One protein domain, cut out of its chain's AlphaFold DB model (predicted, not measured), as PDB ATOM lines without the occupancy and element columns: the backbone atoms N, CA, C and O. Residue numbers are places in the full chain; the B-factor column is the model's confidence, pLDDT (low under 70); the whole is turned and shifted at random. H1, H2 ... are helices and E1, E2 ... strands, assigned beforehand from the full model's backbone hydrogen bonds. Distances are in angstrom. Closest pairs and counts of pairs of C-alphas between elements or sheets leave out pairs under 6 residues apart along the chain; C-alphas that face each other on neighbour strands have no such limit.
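Overview. This is residues 17 to 73 of the 77 residues of the protein "Lactococcin A secretion protein LcnD-like protein" of Lactiplantibacillus plantarum (UniProt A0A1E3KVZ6). An open, spread-out arrangement with few contacts between its parts: along the longest axis the strand hairpin E1 and E2 lies between two helices that stand free, the tiny H1 at one end and H2 toward the other, with the last residue of E2, Tyr 33, near the middle of the whole, and the long bare stretch of residues 44 to 62 runs from H1 to H2. Neither helix packs on the hairpin or on the other helix. The printed part has 57 residues, with two named strands and then two named helices in the order E1, E2, H1, H2; the sheet is E1 - E2, antiparallel, and the class is mixed, helices and strands. The whole is extended, with a radius of gyration of the C-alphas of 16.2 A, and flat, spanning 42 by 36 by 18 A.

Along the chain. E1 is residues 17 to 24, 15.5 A long, beginning at C-alpha 17 (147.777, 177.138, 202.760); it bends by 86 degrees at residue 20. E2 is residues 27 to 33, 18.6 A long. H1 is residues 40 to 43, 5.2 A long. H2 is residues 63 to 72, 14.2 A long, ending at C-alpha 72 (164.962, 178.496, 209.726).

Arrangement. E1 and E2 form a hairpin with a tight link, antiparallel at 139 degrees between their directions. C-alphas 17 and 32 face each other at 4.5 A. N 18 and O 31, 2.8 A apart, and N 22 and O 29, also 2.8 A, are within hydrogen-bond range. H1 is apart from E1, and H2 is apart from E1, E2 and H1. In H2 every O i to N i+4 pair is within hydrogen-bond range; H1 is too short for such a pair.

Size, cuts and confidence. The C-alphas of Lys 44 and Phe 64, the two farthest apart, are 41.9 A apart. The printed part has no cut. The link from E2 to H1 is short; that from H1 to H2, 19 residues, is long. Residues 39 to 45 and 47 to 73 stand free. The mean pLDDT of the printed part is 70.1, and 26 residues are under 70, among them residues 23 to 27 and 54 to 63.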
ATOM      1  N   ILE A  17     148.749 178.219 202.909       78.81
ATOM      2  CA  ILE A  17     147.777 177.138 202.760       78.81
ATOM      3  C   ILE A  17     146.865 177.237 203.978       78.81
ATOM      4  O   ILE A  17     147.366 177.303 205.105       78.81
ATOM      5  N   SER A  18     145.554 177.266 203.757       74.25
ATOM      6  CA  SER A  18     144.571 177.362 204.827       74.25
ATOM      7  C   SER A  18     144.728 176.194 205.799       74.25
ATOM      8  O   SER A  18     144.999 175.055 205.418       74.25
ATOM      9  N   VAL A  19     144.563 176.479 207.088       69.94
ATOM     10  CA  VAL A  19     144.621 175.442 208.131       69.94
ATOM     11  C   VAL A  19     143.327 174.627 208.154       69.94
ATOM     12  O   VAL A  19     143.342 173.436 208.460       69.94
ATOM     13  N   ALA A  20     142.208 175.270 207.824       73.56
ATOM     14  CA  ALA A  20     140.904 174.638 207.744       73.56
ATOM     15  C   ALA A  20     140.595 174.214 206.306       73.56
ATOM     16  O   ALA A  20     140.959 174.901 205.348       73.56
ATOM     17  N   THR A  21     139.915 173.078 206.177       70.94
ATOM     18  CA  THR A  21     139.365 172.619 204.904       70.94
ATOM     19  C   THR A  21     138.040 173.309 204.634       70.94
ATOM     20  O   THR A  21     137.163 173.282 205.500       70.94
ATOM     21  N   ASP A  22     137.854 173.807 203.421       70.19
ATOM     22  CA  ASP A  22     136.546 174.233 202.947       70.19
ATOM     23  C   ASP A  22     135.784 173.063 202.328       70.19
ATOM     24  O   ASP A  22     136.336 172.198 201.637       70.19
ATOM     25  N   SER A  23     134.479 173.033 202.590       61.16
ATOM     26  CA  SER A  23     133.571 172.043 202.023       61.16
ATOM     27  C   SER A  23     133.205 172.446 200.595       61.16
ATOM     28  O   SER A  23     132.176 173.082 200.353       61.16
ATOM     29  N   LEU A  24     134.041 172.070 199.630       67.69
ATOM     30  CA  LEU A  24     133.752 172.292 198.220       67.69
ATOM     31  C   LEU A  24     133.008 171.074 197.665       67.69
ATOM     32  O   LEU A  24     133.607 170.020 197.476       67.69
ATOM     33  N   LYS A  25     131.693 171.206 197.425       54.97
ATOM     34  CA  LYS A  25     130.830 170.231 196.714       54.97
ATOM     35  C   LYS A  25     131.260 168.755 196.884       54.97
ATOM     36  O   LYS A  25     131.505 168.059 195.900       54.97
ATOM     37  N   ASN A  26     131.290 168.283 198.133       59.44
ATOM     38  CA  ASN A  26     131.556 166.893 198.545       59.44
ATOM     39  C   ASN A  26     133.031 166.478 198.683       59.44
ATOM     40  O   ASN A  26     133.304 165.287 198.828       59.44
ATOM     41  N   GLN A  27     133.980 167.415 198.675       61.19
ATOM     42  CA  GLN A  27     135.383 167.145 198.989       61.19
ATOM     43  C   GLN A  27     135.928 168.205 199.949       61.19
ATOM     44  O   GLN A  27     135.604 169.388 199.842       61.19
ATOM     45  N   SER A  28     136.755 167.768 200.896       70.12
ATOM     46  CA  SER A  28     137.537 168.669 201.739       70.12
ATOM     47  C   SER A  28     138.699 169.209 200.913       70.12
ATOM     48  O   SER A  28     139.612 168.457 200.572       70.12
ATOM     49  N   ALA A  29     138.654 170.493 200.573       74.19
ATOM     50  CA  ALA A  29     139.733 171.174 199.870       74.19
ATOM     51  C   ALA A  29     140.441 172.144 200.817       74.19
ATOM     52  O   ALA A  29     139.812 172.720 201.701       74.19
ATOM     53  N   TYR A  30     141.744 172.324 200.631       76.94
ATOM     54  CA  TYR A  30     142.485 173.392 201.294       76.94
ATOM     55  C   TYR A  30     142.581 174.575 200.346       76.94
ATOM     56  O   TYR A  30     142.888 174.405 199.163       76.94
ATOM     57  N   GLU A  31     142.322 175.764 200.866       77.56
ATOM     58  CA  GLU A  31     142.506 176.988 200.116       77.56
ATOM     59  C   GLU A  31     143.993 177.342 200.092       77.56
ATOM     60  O   GLU A  31     144.702 177.237 201.095       77.56
ATOM     61  N   VAL A  32     144.492 177.717 198.919       77.38
ATOM     62  CA  VAL A  32     145.906 178.018 198.713       77.38
ATOM     63  C   VAL A  32     146.026 179.429 198.167       77.38
ATOM     64  O   VAL A  32     145.467 179.747 197.120       77.38
ATOM     65  N   TYR A  33     146.806 180.252 198.861       80.25
ATOM     66  CA  TYR A  33     147.048 181.641 198.511       80.25
ATOM     67  C   TYR A  33     148.473 181.825 197.992       80.25
ATOM     68  O   TYR A  33     149.446 181.314 198.553       80.25
ATOM     69  N   SER A  34     148.610 182.605 196.924       79.38
ATOM     70  CA  SER A  34     149.899 183.046 196.394       79.38
ATOM     71  C   SER A  34     149.803 184.508 195.980       79.38
ATOM     72  O   SER A  34     148.851 184.913 195.310       79.38
ATOM     73  N   VAL A  35     150.778 185.310 196.405       81.31
ATOM     74  CA  VAL A  35     150.858 186.732 196.059       81.31
ATOM     75  C   VAL A  35     151.892 186.921 194.959       81.31
ATOM     76  O   VAL A  35     153.082 186.737 195.191       81.31
ATOM     77  N   VAL A  36     151.436 187.348 193.779       81.31
ATOM     78  CA  VAL A  36     152.303 187.624 192.627       81.31
ATOM     79  C   VAL A  36     152.606 189.102 192.503       81.31
ATOM     80  O   VAL A  36     151.702 189.938 192.428       81.31
ATOM     81  N   LYS A  37     153.897 189.437 192.416       80.25
ATOM     82  CA  LYS A  37     154.329 190.795 192.077       80.25
ATOM     83  C   LYS A  37     154.310 190.968 190.563       80.25
ATOM     84  O   LYS A  37     155.164 190.450 189.854       80.25
ATOM     85  N   VAL A  38     153.348 191.740 190.073       77.75
ATOM     86  CA  VAL A  38     153.190 192.017 188.638       77.75
ATOM     87  C   VAL A  38     153.775 193.388 188.299       77.75
ATOM     88  O   VAL A  38     153.603 194.352 189.049       77.75
ATOM     89  N   ASN A  39     154.458 193.510 187.158       78.62
ATOM     90  CA  ASN A  39     154.995 194.796 186.719       78.62
ATOM     91  C   ASN A  39     153.859 195.748 186.282       78.62
ATOM     92  O   ASN A  39     152.858 195.327 185.699       78.62
ATOM     93  N   LYS A  40     154.018 197.063 186.504       71.56
ATOM     94  CA  LYS A  40     153.027 198.094 186.125       71.56
ATOM     95  C   LYS A  40     152.705 198.098 184.626       71.56
ATOM     96  O   LYS A  40     151.607 198.492 184.237       71.56
ATOM     97  N   SER A  41     153.647 197.682 183.781       71.56
ATOM     98  CA  SER A  41     153.436 197.526 182.337       71.56
ATOM     99  C   SER A  41     152.521 196.346 181.991       71.56
ATOM    100  O   SER A  41     151.779 196.422 181.014       71.56
ATOM    101  N   GLU A  42     152.538 195.288 182.800       69.00
ATOM    102  CA  GLU A  42     151.798 194.040 182.590       69.00
ATOM    103  C   GLU A  42     150.406 194.077 183.235       69.00
ATOM    104  O   GLU A  42     149.462 193.527 182.672       69.00
ATOM    105  N   ILE A  43     150.244 194.837 184.329       72.69
ATOM    106  CA  ILE A  43     148.951 195.112 184.986       72.69
ATOM    107  C   ILE A  43     147.905 195.660 184.010       72.69
ATOM    108  O   ILE A  43     146.726 195.360 184.149       72.69
ATOM    109  N   LYS A  44     148.311 196.423 182.984       69.69
ATOM    110  CA  LYS A  44     147.375 196.963 181.979       69.69
ATOM    111  C   LYS A  44     146.613 195.872 181.215       69.69
ATOM    112  O   LYS A  44     145.534 196.142 180.690       69.69
ATOM    113  N   ASN A  45     147.172 194.665 181.156       70.44
ATOM    114  CA  ASN A  45     146.568 193.507 180.505       70.44
ATOM    115  C   ASN A  45     145.840 192.583 181.499       70.44
ATOM    116  O   ASN A  45     145.160 191.657 181.064       70.44
ATOM    117  N   LEU A  46     145.953 192.836 182.810       71.38
ATOM    118  CA  LEU A  46     145.296 192.069 183.862       71.38
ATOM    119  C   LEU A  46     143.937 192.714 184.188       71.38
ATOM    120  O   LEU A  46     143.875 193.785 184.786       71.38
ATOM    121  N   ARG A  47     142.838 192.086 183.760       72.25
ATOM    122  CA  ARG A  47     141.465 192.529 184.056       72.25
ATOM    123  C   ARG A  47     140.794 191.566 185.032       72.25
ATOM    124  O   ARG A  47     141.135 190.387 185.075       72.25
ATOM    125  N   TYR A  48     139.828 192.076 185.791       59.34
ATOM    126  CA  TYR A  48     138.910 191.234 186.556       59.34
ATOM    127  C   TYR A  48     138.158 190.304 185.585       59.34
ATOM    128  O   TYR A  48     137.842 190.733 184.477       59.34
ATOM    129  N   ASP A  49     137.912 189.057 185.999       58.62
ATOM    130  CA  ASP A  49     137.300 187.977 185.194       58.62
ATOM    131  C   ASP A  49     138.222 187.286 184.160       58.62
ATOM    132  O   ASP A  49     137.780 186.680 183.185       58.62
ATOM    133  N   LEU A  50     139.542 187.343 184.367       68.56
ATOM    134  CA  LEU A  50     140.482 186.529 183.593       68.56
ATOM    135  C   LEU A  50     140.336 185.044 183.946       68.56
ATOM    136  O   LEU A  50     140.695 184.612 185.041       68.56
ATOM    137  N   GLN A  51     139.878 184.253 182.979       64.12
ATOM    138  CA  GLN A  51     139.979 182.797 183.012       64.12
ATOM    139  C   GLN A  51     141.295 182.371 182.358       64.12
ATOM    140  O   GLN A  51     141.654 182.841 181.278       64.12
ATOM    141  N   GLY A  52     142.026 181.479 183.015       68.56
ATOM    142  CA  GLY A  52     143.315 180.995 182.543       68.56
ATOM    143  C   GLY A  52     143.586 179.581 183.023       68.56
ATOM    144  O   GLY A  52     142.878 179.043 183.874       68.56
ATOM    145  N   THR A  53     144.620 178.966 182.464       73.25
ATOM    146  CA  THR A  53     145.082 177.654 182.914       73.25
ATOM    147  C   THR A  53     146.071 177.835 184.056       73.25
ATOM    148  O   THR A  53     147.097 178.496 183.893       73.25
ATOM    149  N   VAL A  54     145.764 177.241 185.207       69.00
ATOM    150  CA  VAL A  54     146.655 177.225 186.370       69.00
ATOM    151  C   VAL A  54     147.382 175.887 186.406       69.00
ATOM    152  O   VAL A  54     146.750 174.833 186.410       69.00
ATOM    153  N   TYR A  55     148.710 175.940 186.454       69.62
ATOM    154  CA  TYR A  55     149.557 174.776 186.682       69.62
ATOM    155  C   TYR A  55     150.209 174.917 188.051       69.62
ATOM    156  O   TYR A  55     150.857 175.926 188.327       69.62
ATOM    157  N   TYR A  56     150.047 173.910 188.902       65.06
ATOM    158  CA  TYR A  56     150.774 173.811 190.160       65.06
ATOM    159  C   TYR A  56     151.856 172.742 190.023       65.06
ATOM    160  O   TYR A  56     151.617 171.661 189.489       65.06
ATOM    161  N   ILE A  57     153.062 173.050 190.497       65.38
ATOM    162  CA  ILE A  57     154.155 172.081 190.579       65.38
ATOM    163  C   ILE A  57     154.245 171.659 192.040       65.38
ATOM    164  O   ILE A  57     154.736 172.407 192.884       65.38
ATOM    165  N   THR A  58     153.727 170.476 192.350       64.44
ATOM    166  CA  THR A  58     153.835 169.874 193.679       64.44
ATOM    167  C   THR A  58     155.080 168.998 193.739       64.44
ATOM    168  O   THR A  58     155.209 168.012 193.020       64.44
ATOM    169  N   GLY A  59     156.023 169.368 194.604       64.56
ATOM    170  CA  GLY A  59     157.119 168.491 195.012       64.56
ATOM    171  C   GLY A  59     156.729 167.682 196.249       64.56
ATOM    172  O   GLY A  59     155.945 168.146 197.079       64.56
ATOM    173  N   SER A  60     157.285 166.482 196.403       63.41
ATOM    174  CA  SER A  60     157.198 165.739 197.662       63.41
ATOM    175  C   SER A  60     158.144 166.377 198.675       63.41
ATOM    176  O   SER A  60     159.355 166.356 198.482       63.41
ATOM    177  N   LYS A  61     157.591 166.953 199.742       64.00
ATOM    178  CA  LYS A  61     158.357 167.480 200.873       64.00
ATOM    179  C   LYS A  61     157.879 166.797 202.143       64.00
ATOM    180  O   LYS A  61     156.675 166.704 202.380       64.00
ATOM    181  N   THR A  62     158.801 166.296 202.950       65.88
ATOM    182  CA  THR A  62     158.452 165.662 204.223       65.88
ATOM    183  C   THR A  62     158.034 166.714 205.254       65.88
ATOM    184  O   THR A  62     158.487 167.861 205.224       65.88
ATOM    185  N   TYR A  63     157.169 166.338 206.204       62.28
ATOM    186  CA  TYR A  63     156.714 167.246 207.270       62.28
ATOM    187  C   TYR A  63     157.886 167.846 208.066       62.28
ATOM    188  O   TYR A  63     157.857 169.023 208.423       62.28
ATOM    189  N   PHE A  64     158.946 167.059 208.279       70.00
ATOM    190  CA  PHE A  64     160.169 167.512 208.937       70.00
ATOM    191  C   PHE A  64     160.856 168.646 208.164       70.00
ATOM    192  O   PHE A  64     161.200 169.658 208.762       70.00
ATOM    193  N   GLU A  65     160.991 168.530 206.842       69.56
ATOM    194  CA  GLU A  65     161.579 169.582 206.001       69.56
ATOM    195  C   GLU A  65     160.713 170.849 205.974       69.56
ATOM    196  O   GLU A  65     161.237 171.960 205.948       69.56
ATOM    197  N   TYR A  66     159.381 170.718 205.986       66.88
ATOM    198  CA  TYR A  66     158.487 171.876 206.115       66.88
ATOM    199  C   TYR A  66     158.682 172.592 207.457       66.88
ATOM    200  O   TYR A  66     158.868 173.808 207.485       66.88
ATOM    201  N   PHE A  67     158.665 171.841 208.561       71.12
ATOM    202  CA  PHE A  67     158.846 172.385 209.906       71.12
ATOM    203  C   PHE A  67     160.225 173.029 210.079       71.12
ATOM    204  O   PHE A  67     160.337 174.136 210.606       71.12
ATOM    205  N   TYR A  68     161.263 172.367 209.575       75.38
ATOM    206  CA  TYR A  68     162.628 172.864 209.602       75.38
ATOM    207  C   TYR A  68     162.774 174.173 208.821       75.38
ATOM    208  O   TYR A  68     163.297 175.142 209.370       75.38
ATOM    209  N   ASP A  69     162.237 174.256 207.601       73.81
ATOM    210  CA  ASP A  69     162.286 175.481 206.792       73.81
ATOM    211  C   ASP A  69     161.486 176.631 207.415       73.81
ATOM    212  O   ASP A  69     161.919 177.786 207.361       73.81
ATOM    213  N   LYS A  70     160.358 176.315 208.065       70.94
ATOM    214  CA  LYS A  70     159.544 177.289 208.800       70.94
ATOM    215  C   LYS A  70     160.306 177.900 209.980       70.94
ATOM    216  O   LYS A  70     160.215 179.104 210.192       70.94
ATOM    217  N   ILE A  71     161.077 177.100 210.722       78.25
ATOM    218  CA  ILE A  71     161.907 177.582 211.844       78.25
ATOM    219  C   ILE A  71     163.125 178.352 211.347       78.25
ATOM    220  O   ILE A  71     163.506 179.364 211.932       78.25
ATOM    221  N   ARG A  72     163.749 177.880 210.266       71.31
ATOM    222  CA  ARG A  72     164.962 178.496 209.726       71.31
ATOM    223  C   ARG A  72     164.711 179.825 209.013       71.31
ATOM    224  O   ARG A  72     165.678 180.468 208.617       71.31
ATOM    225  N   GLY A  73     163.450 180.237 208.849       59.44
ATOM    226  CA  GLY A  73     163.089 181.497 208.199       59.44
ATOM    227  C   GLY A  73     163.584 181.570 206.758       59.44
ATOM    228  O   GLY A  73     163.838 182.661 206.249       59.44
TER     229      GLY A  73